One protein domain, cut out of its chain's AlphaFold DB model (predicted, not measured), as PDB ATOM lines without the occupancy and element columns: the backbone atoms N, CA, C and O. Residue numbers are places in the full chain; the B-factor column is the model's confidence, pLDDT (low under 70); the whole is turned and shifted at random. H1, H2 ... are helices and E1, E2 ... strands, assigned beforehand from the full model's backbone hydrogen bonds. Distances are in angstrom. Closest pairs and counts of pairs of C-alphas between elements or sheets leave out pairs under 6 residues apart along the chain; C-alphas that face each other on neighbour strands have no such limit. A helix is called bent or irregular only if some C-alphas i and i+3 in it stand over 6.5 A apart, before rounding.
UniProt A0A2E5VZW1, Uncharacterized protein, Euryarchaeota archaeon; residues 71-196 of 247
ATOM      1  N   VAL A  71     -35.269  52.215 221.390       92.62
ATOM      2  CA  VAL A  71     -35.779  50.869 221.643       92.62
ATOM      3  C   VAL A  71     -34.576  49.986 221.935       92.62
ATOM      4  O   VAL A  71     -33.634  49.959 221.157       92.62
ATOM      5  N   TYR A  72     -34.590  49.286 223.064       93.25
ATOM      6  CA  TYR A  72     -33.509  48.388 223.453       93.25
ATOM      7  C   TYR A  72     -34.095  47.091 224.000       93.25
ATOM      8  O   TYR A  72     -34.926  47.110 224.913       93.25
ATOM      9  N   LYS A  73     -33.692  45.954 223.413       89.56
ATOM     10  CA  LYS A  73     -34.207  44.611 223.752       89.56
ATOM     11  C   LYS A  73     -35.743  44.542 223.760       89.56
ATOM     12  O   LYS A  73     -36.350  43.969 224.663       89.56
ATOM     13  N   GLY A  74     -36.369  45.167 222.759       89.25
ATOM     14  CA  GLY A  74     -37.825  45.197 222.582       89.25
ATOM     15  C   GLY A  74     -38.583  46.149 223.515       89.25
ATOM     16  O   GLY A  74     -39.810  46.171 223.481       89.25
ATOM     17  N   VAL A  75     -37.889  46.945 224.335       92.81
ATOM     18  CA  VAL A  75     -38.504  47.912 225.256       92.81
ATOM     19  C   VAL A  75     -38.153  49.332 224.823       92.81
ATOM     20  O   VAL A  75     -36.989  49.645 224.582       92.81
ATOM     21  N   LYS A  76     -39.158  50.208 224.739       91.44
ATOM     22  CA  LYS A  76     -38.977  51.627 224.409       91.44
ATOM     23  C   LYS A  76     -38.629  52.419 225.665       91.44
ATOM     24  O   LYS A  76     -39.428  52.458 226.592       91.44
ATOM     25  N   PHE A  77     -37.481  53.078 225.683       93.00
ATOM     26  CA  PHE A  77     -37.012  53.906 226.791       93.00
ATOM     27  C   PHE A  77     -37.001  55.385 226.409       93.00
ATOM     28  O   PHE A  77     -36.679  55.736 225.273       93.00
ATOM     29  N   LYS A  78     -37.284  56.255 227.387       90.31
ATOM     30  CA  LYS A  78     -37.143  57.713 227.231       90.31
ATOM     31  C   LYS A  78     -35.705  58.151 226.941       90.31
ATOM     32  O   LYS A  78     -35.519  59.136 226.241       90.31
ATOM     33  N   SER A  79     -34.703  57.443 227.472       92.00
ATOM     34  CA  SER A  79     -33.294  57.728 227.188       92.00
ATOM     35  C   SER A  79     -32.367  56.537 227.427       92.00
ATOM     36  O   SER A  79     -32.756  55.564 228.086       92.00
ATOM     37  N   MET A  80     -31.118  56.626 226.955       94.00
ATOM     38  CA  MET A  80     -30.094  55.599 227.199       94.00
ATOM     39  C   MET A  80     -29.887  55.349 228.693       94.00
ATOM     40  O   MET A  80     -29.743  54.203 229.114       94.00
ATOM     41  N   MET A  81     -29.966  56.394 229.522       92.62
ATOM     42  CA  MET A  81     -29.837  56.242 230.974       92.62
ATOM     43  C   MET A  81     -30.995  55.455 231.604       92.62
ATOM     44  O   MET A  81     -30.775  54.750 232.593       92.62
ATOM     45  N   HIS A  82     -32.200  55.501 231.026       94.75
ATOM     46  CA  HIS A  82     -33.313  54.659 231.480       94.75
ATOM     47  C   HIS A  82     -33.034  53.186 231.172       94.75
ATOM     48  O   HIS A  82     -33.132  52.340 232.066       94.75
ATOM     49  N   ALA A  83     -32.632  52.893 229.930       96.25
ATOM     50  CA  ALA A  83     -32.254  51.545 229.510       96.25
ATOM     51  C   ALA A  83     -31.105  51.002 230.376       96.25
ATOM     52  O   ALA A  83     -31.166  49.873 230.866       96.25
ATOM     53  N   PHE A  84     -30.102  51.840 230.639       95.75
ATOM     54  CA  PHE A  84     -28.927  51.507 231.433       95.75
ATOM     55  C   PHE A  84     -29.274  51.160 232.886       95.75
ATOM     56  O   PHE A  84     -28.878  50.103 233.375       95.75
ATOM     57  N   GLN A  85     -30.060  51.986 233.585       94.62
ATOM     58  CA  GLN A  85     -30.476  51.658 234.956       94.62
ATOM     59  C   GLN A  85     -31.346  50.397 235.003       94.62
ATOM     60  O   GLN A  85     -31.230  49.612 235.944       94.62
ATOM     61  N   ALA A  86     -32.174  50.165 233.982       95.19
ATOM     62  CA  ALA A  86     -32.989  48.961 233.888       95.19
ATOM     63  C   ALA A  86     -32.140  47.680 233.745       95.19
ATOM     64  O   ALA A  86     -32.552  46.626 234.232       95.19
ATOM     65  N   GLN A  87     -30.930  47.756 233.167       94.94
ATOM     66  CA  GLN A  87     -30.013  46.607 233.077       94.94
ATOM     67  C   GLN A  87     -29.564  46.081 234.442       94.94
ATOM     68  O   GLN A  87     -29.268  44.891 234.552       94.94
ATOM     69  N   LYS A  88     -29.596  46.898 235.503       93.69
ATOM     70  CA  LYS A  88     -29.279  46.437 236.865       93.69
ATOM     71  C   LYS A  88     -30.171  45.294 237.339       93.69
ATOM     72  O   LYS A  88     -29.739  44.516 238.183       93.69
ATOM     73  N   LEU A  89     -31.378  45.147 236.784       93.19
ATOM     74  CA  LEU A  89     -32.253  44.012 237.087       93.19
ATOM     75  C   LEU A  89     -31.567  42.666 236.815       93.19
ATOM     76  O   LEU A  89     -31.724  41.761 237.630       93.19
ATOM     77  N   ARG A  90     -30.744  42.557 235.757       91.50
ATOM     78  CA  ARG A  90     -29.970  41.339 235.419       91.50
ATOM     79  C   ARG A  90     -29.041  40.880 236.537       91.50
ATOM     80  O   ARG A  90     -28.710  39.704 236.625       91.50
ATOM     81  N   TYR A  91     -28.610  41.825 237.362       91.50
ATOM     82  CA  TYR A  91     -27.642  41.620 238.429       91.50
ATOM     83  C   TYR A  91     -28.317  41.369 239.773       91.50
ATOM     84  O   TYR A  91     -27.623  41.193 240.766       91.50
ATOM     85  N   THR A  92     -29.650  41.358 239.820       91.75
ATOM     86  CA  THR A  92     -30.383  40.973 241.025       91.75
ATOM     87  C   THR A  92     -30.509  39.456 241.127       91.75
ATOM     88  O   THR A  92     -30.754  38.780 240.123       91.75
ATOM     89  N   ASP A  93     -30.476  38.926 242.349       86.75
ATOM     90  CA  ASP A  93     -30.702  37.495 242.623       86.75
ATOM     91  C   ASP A  93     -31.997  36.956 241.986       86.75
ATOM     92  O   ASP A  93     -32.085  35.797 241.584       86.75
ATOM     93  N   LYS A  94     -33.015  37.818 241.861       82.31
ATOM     94  CA  LYS A  94     -34.336  37.478 241.323       82.31
ATOM     95  C   LYS A  94     -34.316  37.113 239.834       82.31
ATOM     96  O   LYS A  94     -35.158  36.321 239.410       82.31
ATOM     97  N   PHE A  95     -33.413  37.704 239.055       78.31
ATOM     98  CA  PHE A  95     -33.376  37.571 237.592       78.31
ATOM     99  C   PHE A  95     -32.160  36.799 237.077       78.31
ATOM    100  O   PHE A  95     -32.027  36.613 235.868       78.31
ATOM    101  N   ASN A  96     -31.311  36.293 237.973       70.69
ATOM    102  CA  ASN A  96     -30.190  35.442 237.600       70.69
ATOM    103  C   ASN A  96     -30.693  34.190 236.847       70.69
ATOM    104  O   ASN A  96     -31.337  33.317 237.430       70.69
ATOM    105  N   GLY A  97     -30.443  34.129 235.534       66.38
ATOM    106  CA  GLY A  97     -30.876  33.033 234.655       66.38
ATOM    107  C   GLY A  97     -32.302  33.138 234.091       66.38
ATOM    108  O   GLY A  97     -32.772  32.175 233.491       66.38
ATOM    109  N   LYS A  98     -32.991  34.278 234.250       80.94
ATOM    110  CA  LYS A  98     -34.357  34.515 233.738       80.94
ATOM    111  C   LYS A  98     -34.406  35.593 232.651       80.94
ATOM    112  O   LYS A  98     -35.134  36.579 232.774       80.94
ATOM    113  N   GLU A  99     -33.621  35.416 231.593       80.81
ATOM    114  CA  GLU A  99     -33.520  36.396 230.497       80.81
ATOM    115  C   GLU A  99     -34.866  36.649 229.794       80.81
ATOM    116  O   GLU A  99     -35.158  37.791 229.449       80.81
ATOM    117  N   ASP A 100     -35.731  35.637 229.678       83.69
ATOM    118  CA  ASP A 100     -37.034  35.768 229.002       83.69
ATOM    119  C   ASP A 100     -38.022  36.687 229.749       83.69
ATOM    120  O   ASP A 100     -38.891  37.310 229.140       83.69
ATOM    121  N   GLU A 101     -37.898  36.808 231.076       86.62
ATOM    122  CA  GLU A 101     -38.760  37.675 231.900       86.62
ATOM    123  C   GLU A 101     -38.242  39.125 231.959       86.62
ATOM    124  O   GLU A 101     -38.948  40.038 232.408       86.62
ATOM    125  N   LEU A 102     -37.001  39.349 231.523       87.31
ATOM    126  CA  LEU A 102     -36.291  40.603 231.722       87.31
ATOM    127  C   LEU A 102     -36.894  41.785 230.942       87.31
ATOM    128  O   LEU A 102     -37.045  42.839 231.565       87.31
ATOM    129  N   PRO A 103     -37.287  41.674 229.653       89.12
ATOM    130  CA  PRO A 103     -37.870  42.806 228.925       89.12
ATOM    131  C   PRO A 103     -39.112  43.373 229.622       89.12
ATOM    132  O   PRO A 103     -39.240  44.582 229.807       89.12
ATOM    133  N   ASN A 104     -39.991  42.496 230.114       88.88
ATOM    134  CA  ASN A 104     -41.187  42.915 230.841       88.88
ATOM    135  C   ASN A 104     -40.832  43.643 232.152       88.88
ATOM    136  O   ASN A 104     -41.386  44.696 232.461       88.88
ATOM    137  N   ALA A 105     -39.857  43.128 232.906       90.56
ATOM    138  CA  ALA A 105     -39.403  43.764 234.142       90.56
ATOM    139  C   ALA A 105     -38.743  45.131 233.890       90.56
ATOM    140  O   ALA A 105     -38.996  46.100 234.615       90.56
ATOM    141  N   MET A 106     -37.939  45.230 232.833       92.88
ATOM    142  CA  MET A 106     -37.313  46.474 232.396       92.88
ATOM    143  C   MET A 106     -38.327  47.533 231.960       92.88
ATOM    144  O   MET A 106     -38.080  48.721 232.168       92.88
ATOM    145  N   GLY A 107     -39.483  47.125 231.429       91.06
ATOM    146  CA  GLY A 107     -40.575  48.030 231.062       91.06
ATOM    147  C   GLY A 107     -41.029  48.942 232.207       91.06
ATOM    148  O   GLY A 107     -41.463  50.064 231.971       91.06
ATOM    149  N   THR A 108     -40.826  48.542 233.467       92.38
ATOM    150  CA  THR A 108     -41.122  49.402 234.627       92.38
ATOM    151  C   THR A 108     -40.262  50.669 234.703       92.38
ATOM    152  O   THR A 108     -40.642  51.620 235.387       92.38
ATOM    153  N   PHE A 109     -39.126  50.709 234.003       93.75
ATOM    154  CA  PHE A 109     -38.212  51.851 233.917       93.75
ATOM    155  C   PHE A 109     -38.439  52.706 232.663       93.75
ATOM    156  O   PHE A 109     -37.895  53.799 232.575       93.75
ATOM    157  N   ALA A 110     -39.221  52.223 231.697       89.81
ATOM    158  CA  ALA A 110     -39.319  52.783 230.352       89.81
ATOM    159  C   ALA A 110     -39.844  54.224 230.298       89.81
ATOM    160  O   ALA A 110     -39.288  55.052 229.575       89.81
ATOM    161  N   ASN A 111     -40.915  54.506 231.046       87.50
ATOM    162  CA  ASN A 111     -41.730  55.710 230.862       87.50
ATOM    163  C   ASN A 111     -41.903  56.552 232.141       87.50
ATOM    164  O   ASN A 111     -42.848  57.325 232.269       87.50
ATOM    165  N   VAL A 112     -40.995  56.390 233.099       88.19
ATOM    166  CA  VAL A 112     -40.949  57.145 234.364       88.19
ATOM    167  C   VAL A 112     -39.861  58.214 234.310       88.19
ATOM    168  O   VAL A 112     -39.044  58.194 233.400       88.19
ATOM    169  N   ASP A 113     -39.863  59.157 235.247       87.69
ATOM    170  CA  ASP A 113     -38.851  60.218 235.281       87.69
ATOM    171  C   ASP A 113     -37.472  59.671 235.656       87.69
ATOM    172  O   ASP A 113     -37.347  58.732 236.453       87.69
ATOM    173  N   LEU A 114     -36.421  60.282 235.102       85.25
ATOM    174  CA  LEU A 114     -35.058  59.779 235.248       85.25
ATOM    175  C   LEU A 114     -34.602  59.752 236.714       85.25
ATOM    176  O   LEU A 114     -33.900  58.827 237.118       85.25
ATOM    177  N   ASP A 115     -35.044  60.697 237.541       86.69
ATOM    178  CA  ASP A 115     -34.763  60.692 238.981       86.69
ATOM    179  C   ASP A 115     -35.369  59.485 239.690       86.69
ATOM    180  O   ASP A 115     -34.713  58.842 240.518       86.69
ATOM    181  N   VAL A 116     -36.597  59.122 239.320       89.19
ATOM    182  CA  VAL A 116     -37.271  57.926 239.832       89.19
ATOM    183  C   VAL A 116     -36.526  56.677 239.370       89.19
ATOM    184  O   VAL A 116     -36.312  55.763 240.167       89.19
ATOM    185  N   VAL A 117     -36.075  56.639 238.118       89.25
ATOM    186  CA  VAL A 117     -35.263  55.541 237.572       89.25
ATOM    187  C   VAL A 117     -33.930  55.409 238.299       89.25
ATOM    188  O   VAL A 117     -33.573  54.314 238.735       89.25
ATOM    189  N   ASN A 118     -33.216  56.514 238.494       87.12
ATOM    190  CA  ASN A 118     -31.952  56.555 239.220       87.12
ATOM    191  C   ASN A 118     -32.131  56.165 240.690       87.12
ATOM    192  O   ASN A 118     -31.273  55.494 241.264       87.12
ATOM    193  N   HIS A 119     -33.230  56.579 241.326       88.44
ATOM    194  CA  HIS A 119     -33.569  56.139 242.675       88.44
ATOM    195  C   HIS A 119     -33.821  54.629 242.704       88.44
ATOM    196  O   HIS A 119     -33.116  53.922 243.419       88.44
ATOM    197  N   ARG A 120     -34.723  54.120 241.852       91.62
ATOM    198  CA  ARG A 120     -35.029  52.685 241.739       91.62
ATOM    199  C   ARG A 120     -33.770  51.860 241.513       91.62
ATOM    200  O   ARG A 120     -33.522  50.927 242.263       91.62
ATOM    201  N   GLY A 121     -32.941  52.236 240.540       87.81
ATOM    202  CA  GLY A 121     -31.694  51.543 240.221       87.81
ATOM    203  C   GLY A 121     -30.646  51.580 241.342       87.81
ATOM    204  O   GLY A 121     -29.740  50.751 241.342       87.81
ATOM    205  N   ARG A 122     -30.728  52.518 242.294       87.12
ATOM    206  CA  ARG A 122     -29.881  52.539 243.503       87.12
ATOM    207  C   ARG A 122     -30.455  51.697 244.640       87.12
ATOM    208  O   ARG A 122     -29.688  51.166 245.430       87.12
ATOM    209  N   THR A 123     -31.778  51.588 244.728       89.50
ATOM    210  CA  THR A 123     -32.474  50.882 245.813       89.50
ATOM    211  C   THR A 123     -32.862  49.446 245.464       89.50
ATOM    212  O   THR A 123     -33.503  48.783 246.279       89.50
ATOM    213  N   LEU A 124     -32.524  48.956 244.266       89.81
ATOM    214  CA  LEU A 124     -32.720  47.553 243.907       89.81
ATOM    215  C   LEU A 124     -31.978  46.658 244.912       89.81
ATOM    216  O   LEU A 124     -30.763  46.743 245.072       89.81
ATOM    217  N   SER A 125     -32.726  45.797 245.599       89.00
ATOM    218  CA  SER A 125     -32.180  44.850 246.570       89.00
ATOM    219  C   SER A 125     -31.532  43.649 245.881       89.00
ATOM    220  O   SER A 125     -32.071  43.149 244.893       89.00
ATOM    221  N   GLY A 126     -30.445  43.134 246.461       88.25
ATOM    222  CA  GLY A 126     -29.796  41.902 245.996       88.25
ATOM    223  C   GLY A 126     -29.049  42.056 244.672       88.25
ATOM    224  O   GLY A 126     -28.914  41.080 243.947       88.25
ATOM    225  N   VAL A 127     -28.624  43.276 244.322       92.06
ATOM    226  CA  VAL A 127     -27.769  43.524 243.154       92.06
ATOM    227  C   VAL A 127     -26.333  43.110 243.476       92.06
ATOM    228  O   VAL A 127     -25.750  43.611 244.438       92.06
ATOM    229  N   ASP A 128     -25.735  42.265 242.637       92.25
ATOM    230  CA  ASP A 128     -24.290  42.032 242.626       92.25
ATOM    231  C   ASP A 128     -23.570  43.265 242.055       92.25
ATOM    232  O   ASP A 128     -23.404  43.426 240.842       92.25
ATOM    233  N   ILE A 129     -23.173  44.168 242.956       90.19
ATOM    234  CA  ILE A 129     -22.513  45.432 242.606       90.19
ATOM    235  C   ILE A 129     -21.139  45.203 241.978       90.19
ATOM    236  O   ILE A 129     -20.759  45.961 241.092       90.19
ATOM    237  N   VAL A 130     -20.413  44.158 242.385       90.75
ATOM    238  CA  VAL A 130     -19.072  43.877 241.851       90.75
ATOM    239  C   VAL A 130     -19.173  43.522 240.373       90.75
ATOM    240  O   VAL A 130     -18.455  44.088 239.548       90.75
ATOM    241  N   LYS A 131     -20.100  42.626 240.030       92.62
ATOM    242  CA  LYS A 131     -20.331  42.240 238.639       92.62
ATOM    243  C   LYS A 131     -20.927  43.392 237.822       92.62
ATOM    244  O   LYS A 131     -20.498  43.632 236.699       92.62
ATOM    245  N   TRP A 132     -21.862  44.146 238.401       92.50
ATOM    246  CA  TRP A 132     -22.421  45.343 237.764       92.50
ATOM    247  C   TRP A 132     -21.343  46.381 237.422       92.50
ATOM    248  O   TRP A 132     -21.308  46.889 236.302       92.50
ATOM    249  N   ASP A 133     -20.453  46.696 238.365       90.88
ATOM    250  CA  ASP A 133     -19.394  47.681 238.147       90.88
ATOM    251  C   ASP A 133     -18.355  47.212 237.124       90.88
ATOM    252  O   ASP A 133     -17.798  48.056 236.419       90.88
ATOM    253  N   ALA A 134     -18.125  45.900 237.008       90.88
ATOM    254  CA  ALA A 134     -17.267  45.327 235.973       90.88
ATOM    255  C   ALA A 134     -17.887  45.438 234.567       90.88
ATOM    256  O   ALA A 134     -17.179  45.729 233.604       90.88
ATOM    257  N   ASP A 135     -19.207  45.262 234.451       93.44
ATOM    258  CA  ASP A 135     -19.891  45.160 233.156       93.44
ATOM    259  C   ASP A 135     -20.465  46.497 232.643       93.44
ATOM    260  O   ASP A 135     -20.779  46.623 231.458       93.44
ATOM    261  N   LYS A 136     -20.611  47.519 233.500       93.69
ATOM    262  CA  LYS A 136     -21.356  48.755 233.172       93.69
ATOM    263  C   LYS A 136     -20.895  49.485 231.908       93.69
ATOM    264  O   LYS A 136     -21.730  50.055 231.210       93.69
ATOM    265  N   LEU A 137     -19.596  49.485 231.600       93.12
ATOM    266  CA  LEU A 137     -19.085  50.111 230.373       93.12
ATOM    267  C   LEU A 137     -19.518  49.332 229.129       93.12
ATOM    268  O   LEU A 137     -20.011  49.939 228.186       93.12
ATOM    269  N   ALA A 138     -19.388  48.003 229.156       93.62
ATOM    270  CA  ALA A 138     -19.807  47.141 228.055       93.62
ATOM    271  C   ALA A 138     -21.322  47.223 227.824       93.62
ATOM    272  O   ALA A 138     -21.774  47.264 226.686       93.62
ATOM    273  N   ILE A 139     -22.103  47.320 228.903       95.06
ATOM    274  CA  ILE A 139     -23.552  47.526 228.821       95.06
ATOM    275  C   ILE A 139     -23.895  48.858 228.149       95.06
ATOM    276  O   ILE A 139     -24.782  48.900 227.302       95.06
ATOM    277  N   MET A 140     -23.236  49.952 228.542       95.81
ATOM    278  CA  MET A 140     -23.497  51.249 227.918       95.81
ATOM    279  C   MET A 140     -23.081  51.244 226.445       95.81
ATOM    280  O   MET A 140     -23.814  51.761 225.612       95.81
ATOM    281  N   GLU A 141     -21.948  50.618 226.116       93.50
ATOM    282  CA  GLU A 141     -21.497  50.449 224.732       93.50
ATOM    283  C   GLU A 141     -22.534  49.672 223.897       93.50
ATOM    284  O   GLU A 141     -22.907  50.132 222.824       93.50
ATOM    285  N   ASP A 142     -23.093  48.575 224.420       94.56
ATOM    286  CA  ASP A 142     -24.169  47.803 223.772       94.56
ATOM    287  C   ASP A 142     -25.446  48.638 223.540       94.56
ATOM    288  O   ASP A 142     -26.020  48.634 222.453       94.56
ATOM    289  N   ILE A 143     -25.865  49.424 224.538       96.06
ATOM    290  CA  ILE A 143     -27.016  50.335 224.425       96.06
ATOM    291  C   ILE A 143     -26.771  51.417 223.364       96.06
ATOM    292  O   ILE A 143     -27.664  51.725 222.571       96.06
ATOM    293  N   MET A 144     -25.572  52.000 223.347       94.62
ATOM    294  CA  MET A 144     -25.185  53.014 222.367       94.62
ATOM    295  C   MET A 144     -25.130  52.439 220.955       94.62
ATOM    296  O   MET A 144     -25.584  53.104 220.029       94.62
ATOM    297  N   ALA A 145     -24.620  51.214 220.790       91.69
ATOM    298  CA  ALA A 145     -24.633  50.512 219.512       91.69
ATOM    299  C   ALA A 145     -26.061  50.423 218.968       91.69
ATOM    300  O   ALA A 145     -26.330  50.889 217.863       91.69
ATOM    301  N   GLU A 146     -26.979  49.892 219.779       92.56
ATOM    302  CA  GLU A 146     -28.382  49.746 219.398       92.56
ATOM    303  C   GLU A 146     -28.982  51.095 218.989       92.56
ATOM    304  O   GLU A 146     -29.624  51.200 217.944       92.56
ATOM    305  N   LEU A 147     -28.731  52.157 219.765       93.62
ATOM    306  CA  LEU A 147     -29.220  53.493 219.437       93.62
ATOM    307  C   LEU A 147     -28.655  54.006 218.106       93.62
ATOM    308  O   LEU A 147     -29.413  54.487 217.268       93.62
ATOM    309  N   ILE A 148     -27.338  53.926 217.910       91.38
ATOM    310  CA  ILE A 148     -26.669  54.436 216.706       91.38
ATOM    311  C   ILE A 148     -27.178  53.706 215.463       91.38
ATOM    312  O   ILE A 148     -27.467  54.341 214.452       91.38
ATOM    313  N   PHE A 149     -27.308  52.381 215.536       85.44
ATOM    314  CA  PHE A 149     -27.668  51.569 214.376       85.44
ATOM    315  C   PHE A 149     -29.174  51.531 214.101       85.44
ATOM    316  O   PHE A 149     -29.565  51.296 212.962       85.44
ATOM    317  N   SER A 150     -30.017  51.831 215.095       85.25
ATOM    318  CA  SER A 150     -31.467  51.974 214.901       85.25
ATOM    319  C   SER A 150     -31.915  53.404 214.575       85.25
ATOM    320  O   SER A 150     -33.035  53.598 214.105       85.25
ATOM    321  N   ASN A 151     -31.070  54.420 214.793       87.25
ATOM    322  CA  ASN A 151     -31.432  55.824 214.607       87.25
ATOM    323  C   ASN A 151     -30.477  56.547 213.648       87.25
ATOM    324  O   ASN A 151     -29.429  57.064 214.038       87.25
ATOM    325  N   LYS A 152     -30.904  56.676 212.384       85.62
ATOM    326  CA  LYS A 152     -30.133  57.361 211.338       85.62
ATOM    327  C   LYS A 152     -29.759  58.803 211.701       85.62
ATOM    328  O   LYS A 152     -28.658  59.233 211.383       85.62
ATOM    329  N   SER A 153     -30.633  59.543 212.386       87.12
ATOM    330  CA  SER A 153     -30.321  60.921 212.786       87.12
ATOM    331  C   SER A 153     -29.157  60.973 213.777       87.12
ATOM    332  O   SER A 153     -28.287  61.830 213.643       87.12
ATOM    333  N   VAL A 154     -29.102  60.038 214.732       90.44
ATOM    334  CA  VAL A 154     -27.979  59.916 215.677       90.44
ATOM    335  C   VAL A 154     -26.704  59.510 214.949       90.44
ATOM    336  O   VAL A 154     -25.660  60.110 215.189       90.44
ATOM    337  N   TYR A 155     -26.788  58.540 214.035       89.38
ATOM    338  CA  TYR A 155     -25.656  58.135 213.202       89.38
ATOM    339  C   TYR A 155     -25.078  59.321 212.412       89.38
ATOM    340  O   TYR A 155     -23.878  59.583 212.481       89.38
ATOM    341  N   ASP A 156     -25.930  60.075 211.713       84.62
ATOM    342  CA  ASP A 156     -25.514  61.215 210.891       84.62
ATOM    343  C   ASP A 156     -24.924  62.347 211.759       84.62
ATOM    344  O   ASP A 156     -23.881  62.908 211.416       84.62
ATOM    345  N   LYS A 157     -25.538  62.644 212.918       89.25
ATOM    346  CA  LYS A 157     -25.008  63.600 213.912       89.25
ATOM    347  C   LYS A 157     -23.636  63.173 214.430       89.25
ATOM    348  O   LYS A 157     -22.735  64.000 214.522       89.25
ATOM    349  N   LEU A 158     -23.462  61.890 214.746       90.25
ATOM    350  CA  LEU A 158     -22.199  61.352 215.245       90.25
ATOM    351  C   LEU A 158     -21.097  61.391 214.182       90.25
ATOM    352  O   LEU A 158     -19.957  61.716 214.503       90.25
ATOM    353  N   LEU A 159     -21.428  61.103 212.923       87.50
ATOM    354  CA  LEU A 159     -20.489  61.193 211.805       87.50
ATOM    355  C   LEU A 159     -20.017  62.638 211.565       87.50
ATOM    356  O   LEU A 159     -18.846  62.861 211.263       87.50
ATOM    357  N   ALA A 160     -20.919  63.610 211.719       85.12
ATOM    358  CA  ALA A 160     -20.619  65.035 211.578       85.12
ATOM    359  C   ALA A 160     -19.913  65.646 212.804       85.12
ATOM    360  O   ALA A 160     -19.391  66.760 212.720       85.12
ATOM    361  N   ALA A 161     -19.901  64.940 213.935       86.88
ATOM    362  CA  ALA A 161     -19.324  65.415 215.182       86.88
ATOM    363  C   ALA A 161     -17.786  65.575 215.098       86.88
ATOM    364  O   ALA A 161     -17.135  64.956 214.246       86.88
ATOM    365  N   PRO A 162     -17.166  66.385 215.977       85.69
ATOM    366  CA  PRO A 162     -15.709  66.461 216.098       85.69
ATOM    367  C   PRO A 162     -15.091  65.155 216.631       85.69
ATOM    368  O   PRO A 162     -15.788  64.292 217.162       85.69
ATOM    369  N   ASP A 163     -13.765  65.026 216.507       81.00
ATOM    370  CA  ASP A 163     -13.022  63.832 216.944       81.00
ATOM    371  C   ASP A 163     -13.144  63.596 218.462       81.00
ATOM    372  O   ASP A 163     -13.344  62.465 218.903       81.00
ATOM    373  N   ASP A 164     -13.095  64.664 219.261       85.75
ATOM    374  CA  ASP A 164     -13.189  64.599 220.720       85.75
ATOM    375  C   ASP A 164     -14.553  65.103 221.192       85.75
ATOM    376  O   ASP A 164     -14.884  66.276 220.999       85.75
ATOM    377  N   LEU A 165     -15.321  64.235 221.852       89.81
ATOM    378  CA  LEU A 165     -16.625  64.564 222.418       89.81
ATOM    379  C   LEU A 165     -16.601  64.562 223.948       89.81
ATOM    380  O   LEU A 165     -15.990  63.710 224.595       89.81
ATOM    381  N   ILE A 166     -17.307  65.527 224.528       88.94
ATOM    382  CA  ILE A 166     -17.432  65.754 225.966       88.94
ATOM    383  C   ILE A 166     -18.904  65.652 226.346       88.94
ATOM    384  O   ILE A 166     -19.737  66.378 225.810       88.94
ATOM    385  N   GLU A 167     -19.211  64.776 227.294       86.88
ATOM    386  CA  GLU A 167     -20.514  64.717 227.941       86.88
ATOM    387  C   GLU A 167     -20.549  65.684 229.126       86.88
ATOM    388  O   GLU A 167     -19.893  65.478 230.150       86.88
ATOM    389  N   ASP A 168     -21.318  66.757 228.963       78.38
ATOM    390  CA  ASP A 168     -21.393  67.872 229.904       78.38
ATOM    391  C   ASP A 168     -22.761  68.026 230.587       78.38
ATOM    392  O   ASP A 168     -22.892  68.874 231.469       78.38
ATOM    393  N   LEU A 169     -23.757  67.196 230.249       76.56
ATOM    394  CA  LEU A 169     -25.061  67.207 230.922       76.56
ATOM    395  C   LEU A 169     -25.150  66.183 232.052       76.56
ATOM    396  O   LEU A 169     -25.871  66.390 233.029       76.56
ATOM    397  N   ILE A 170     -24.410  65.077 231.962       79.31
ATOM    398  CA  ILE A 170     -24.400  64.083 233.034       79.31
ATOM    399  C   ILE A 170     -23.490  64.558 234.174       79.31
ATOM    400  O   ILE A 170     -22.272  64.437 234.108       79.31
ATOM    401  N   GLN A 171     -24.090  65.015 235.275       72.62
ATOM    402  CA  GLN A 171     -23.347  65.456 236.467       72.62
ATOM    403  C   GLN A 171     -22.588  64.327 237.187       72.62
ATOM    404  O   GLN A 171     -21.773  64.595 238.067       72.62
ATOM    405  N   ALA A 172     -22.865  63.059 236.864       78.75
ATOM    406  CA  ALA A 172     -22.166  61.925 237.457       78.75
ATOM    407  C   ALA A 172     -20.718  61.861 236.926       78.75
ATOM    408  O   ALA A 172     -20.554  61.575 235.737       78.75
ATOM    409  N   PRO A 173     -19.689  62.019 237.790       79.62
ATOM    410  CA  PRO A 173     -18.283  62.140 237.383       79.62
ATOM    411  C   PRO A 173     -17.755  61.013 236.502       79.62
ATOM    412  O   PRO A 173     -16.854  61.230 235.704       79.62
ATOM    413  N   PHE A 174     -18.325  59.818 236.665       86.75
ATOM    414  CA  PHE A 174     -17.985  58.642 235.878       86.75
ATOM    415  C   PHE A 174     -18.450  58.765 234.422       86.75
ATOM    416  O   PHE A 174     -17.729  58.384 233.511       86.75
ATOM    417  N   TRP A 175     -19.661  59.267 234.174       88.31
ATOM    418  CA  TRP A 175     -20.228  59.318 232.822       88.31
ATOM    419  C   TRP A 175     -19.914  60.635 232.112       88.31
ATOM    420  O   TRP A 175     -19.503  60.603 230.953       88.31
ATOM    421  N   GLY A 176     -20.091  61.762 232.805       85.94
ATOM    422  CA  GLY A 176     -19.681  63.089 232.343       85.94
ATOM    423  C   GLY A 176     -18.329  63.493 232.926       85.94
ATOM    424  O   GLY A 176     -17.518  62.642 233.277       85.94
ATOM    425  N   LEU A 177     -18.057  64.792 233.035       82.44
ATOM    426  CA  LEU A 177     -16.781  65.285 233.566       82.44
ATOM    427  C   LEU A 177     -16.582  64.960 235.064       82.44
ATOM    428  O   LEU A 177     -17.523  65.093 235.848       82.44
ATOM    429  N   PRO A 178     -15.350  64.609 235.493       85.56
ATOM    430  CA  PRO A 178     -14.096  64.698 234.745       85.56
ATOM    431  C   PRO A 178     -13.695  63.423 233.984       85.56
ATOM    432  O   PRO A 178     -12.783  63.508 233.168       85.56
ATOM    433  N   GLU A 179     -14.313  62.262 234.226       87.94
ATOM    434  CA  GLU A 179     -13.873  61.008 233.585       87.94
ATOM    435  C   GLU A 179     -14.343  60.900 232.129       87.94
ATOM    436  O   GLU A 179     -13.661  60.302 231.300       87.94
ATOM    437  N   ASN A 180     -15.483  61.515 231.805       91.12
ATOM    438  CA  ASN A 180     -16.045  61.641 230.462       91.12
ATOM    439  C   ASN A 180     -16.227  60.297 229.731       91.12
ATOM    440  O   ASN A 180     -16.104  60.230 228.507       91.12
ATOM    441  N   ASN A 181     -16.528  59.205 230.448       93.44
ATOM    442  CA  ASN A 181     -16.639  57.888 229.811       93.44
ATOM    443  C   ASN A 181     -17.717  57.858 228.712       93.44
ATOM    444  O   ASN A 181     -17.546  57.153 227.722       93.44
ATOM    445  N   MET A 182     -18.791  58.648 228.833       93.56
ATOM    446  CA  MET A 182     -19.810  58.761 227.783       93.56
ATOM    447  C   MET A 182     -19.258  59.430 226.515       93.56
ATOM    448  O   MET A 182     -19.426  58.900 225.418       93.56
ATOM    449  N   GLY A 183     -18.550  60.557 226.651       92.31
ATOM    450  CA  GLY A 183     -17.904  61.229 225.519       92.31
ATOM    451  C   GLY A 183     -16.855  60.345 224.835       92.31
ATOM    452  O   GLY A 183     -16.833  60.244 223.610       92.31
ATOM    453  N   ILE A 184     -16.068  59.601 225.623       92.56
ATOM    454  CA  ILE A 184     -15.095  58.616 225.120       92.56
ATOM    455  C   ILE A 184     -15.779  57.525 224.282       92.56
ATOM    456  O   ILE A 184     -15.260  57.144 223.229       92.56
ATOM    457  N   LEU A 185     -16.934  57.010 224.722       94.12
ATOM    458  CA  LEU A 185     -17.691  56.013 223.959       94.12
ATOM    459  C   LEU A 185     -18.235  56.590 222.645       94.12
ATOM    460  O   LEU A 185     -18.110  55.937 221.608       94.12
ATOM    461  N   TRP A 186     -18.768  57.816 222.652       93.94
ATOM    462  CA  TRP A 186     -19.206  58.488 221.425       93.94
ATOM    463  C   TRP A 186     -18.060  58.662 220.425       93.94
ATOM    464  O   TRP A 186     -18.175  58.215 219.282       93.94
ATOM    465  N   THR A 187     -16.927  59.219 220.863       92.12
ATOM    466  CA  THR A 187     -15.711  59.346 220.043       92.12
ATOM    467  C   THR A 187     -15.273  57.995 219.477       92.12
ATOM    468  O   THR A 187     -14.948  57.889 218.294       92.12
ATOM    469  N   ARG A 188     -15.312  56.926 220.283       90.38
ATOM    470  CA  ARG A 188     -14.969  55.576 219.819       90.38
ATOM    471  C   ARG A 188     -15.878  55.119 218.678       90.38
ATOM    472  O   ARG A 188     -15.366  54.606 217.685       90.38
ATOM    473  N   TYR A 189     -17.196  55.282 218.804       90.25
ATOM    474  CA  TYR A 189     -18.130  54.899 217.742       90.25
ATOM    475  C   TYR A 189     -17.972  55.743 216.490       90.25
ATOM    476  O   TYR A 189     -17.938  55.182 215.399       90.25
ATOM    477  N   ARG A 190     -17.797  57.060 216.635       89.56
ATOM    478  CA  ARG A 190     -17.484  57.925 215.499       89.56
ATOM    479  C   ARG A 190     -16.266  57.405 214.744       89.56
ATOM    480  O   ARG A 190     -16.348  57.204 213.539       89.56
ATOM    481  N   ASN A 191     -15.170  57.142 215.454       87.81
ATOM    482  CA  ASN A 191     -13.933  56.681 214.834       87.81
ATOM    483  C   ASN A 191     -14.148  55.360 214.088       87.81
ATOM    484  O   ASN A 191     -13.781  55.281 212.920       87.81
ATOM    485  N   LYS A 192     -14.834  54.389 214.713       86.12
ATOM    486  CA  LYS A 192     -15.222  53.115 214.078       86.12
ATOM    487  C   LYS A 192     -16.044  53.318 212.794       86.12
ATOM    488  O   LYS A 192     -15.850  52.587 211.828       86.12
ATOM    489  N   ILE A 193     -16.963  54.287 212.784       84.62
ATOM    490  CA  ILE A 193     -17.779  54.618 211.608       84.62
ATOM    491  C   ILE A 193     -16.907  55.257 210.519       84.62
ATOM    492  O   ILE A 193     -16.958  54.841 209.367       84.62
ATOM    493  N   THR A 194     -16.079  56.243 210.873       84.31
ATOM    494  CA  THR A 194     -15.245  56.984 209.911       84.31
ATOM    495  C   THR A 194     -14.113  56.154 209.310       84.31
ATOM    496  O   THR A 194     -13.714  56.410 208.176       84.31
ATOM    497  N   SER A 195     -13.581  55.170 210.044       80.38
ATOM    498  CA  SER A 195     -12.499  54.307 209.564       80.38
ATOM    499  C   SER A 195     -12.987  53.140 208.702       80.38
ATOM    500  O   SER A 195     -12.154  52.392 208.196       80.38
ATOM    501  N   ASN A 196     -14.305  52.974 208.515       64.31
ATOM    502  CA  ASN A 196     -14.914  51.764 207.948       64.31
ATOM    503  C   ASN A 196     -14.479  50.464 208.669       64.31
ATOM    504  O   ASN A 196     -14.585  49.383 208.097       64.31
TER     505      ASN A 196
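What this domain is: This is residues 71 to 196 of the 247 residues of an uncharacterized protein of Euryarchaeota archaeon (UniProt A0A2E5VZW1). This is a two-lobed domain of helices joined by one long, kinked helix: at one end H2, H3 and the first part of H4 pack round H1, with the short strand E1 near H2, and at the other end H5 and H6 make a smaller lobe past the kink in H4. A 20-residue stretch, residues 161 to 180, leaves H5, runs toward the start of H6 and folds back into it. The printed part has 126 residues, with one named strand and six named helices in the order E1 H1 H2 H3 H4 H5 H6, and its class is mostly helix. It is compact, with a radius of gyration of the C-alphas of 15.1 A and spans of 42 by 30 by 25 A.

How they stand to each other: Start at residues 71 to 72, which pair antiparallel with residues 75 to 76 of E1, residues 75 to 77; E1 pairs with no named strand. Next look at H1, residues 80 to 91, the hub, which touches three helices. H1 and H2, residues 99 to 109, form a helical hairpin; they touch at Ala 86 and Met 106, whose C-alphas, their closest, are 5.2 A apart. H1 touches H3, residues 114 to 123, at a shallow tilt of 17 degrees, the same way, with the C-alphas of Gln 85 and Gly 121 closest at 5.4 A. H1 touches H4, residues 129 to 150, at a steep tilt of 42 degrees, opposite ways, with the C-alphas of Tyr 91 and Trp 132 closest at 6.4 A. With residues 147 to 149 alone, H4 touches H5, residues 152 to 160, only at the corner, where the C-alphas of Ile 148 and Tyr 155 are closest at 5.2 A. H5 touches H6, residues 181 to 194, about perpendicular at 88 degrees, with the C-alphas of Leu 159 and Arg 190 closest at 5.8 A. H1 and H6 are apart. Every O i to N i+4 pair is within hydrogen-bond range in H3, H5 and H6; H1 has 4 of 8, H4 16 of 18, and H2 3 of 7 beside 6 of 8 O i to N i+3 pairs.

Where its parts are: Find C-alpha 75 at (-38.504, 47.912, 225.256), where E1 begins its 6.4 A. H1 is 18.1 A long, H2 16.5 A, H3 14.1 A and H5 12.2 A. Find C-alpha 129 at (-22.513, 45.432, 242.606); from there H4 runs 29.8 A, with a kink of 48 degrees near residue 136. H2 and H4 are irregular: C-alphas 100 and 103 are 7.1 A apart, and C-alphas 134 and 137 are 7.6 A apart. H6 runs 20.0 A to C-alpha 194 at (-15.245, 56.984, 209.911).

The domain as a whole: Look to Ser 125 and Ser 195 for the two C-alphas farthest apart, 43.0 A. The printed part has no cut, and the link from H5 to H6 is long. Residues 97 and 196 are under 70 in pLDDT; the mean of the printed part is 88.6.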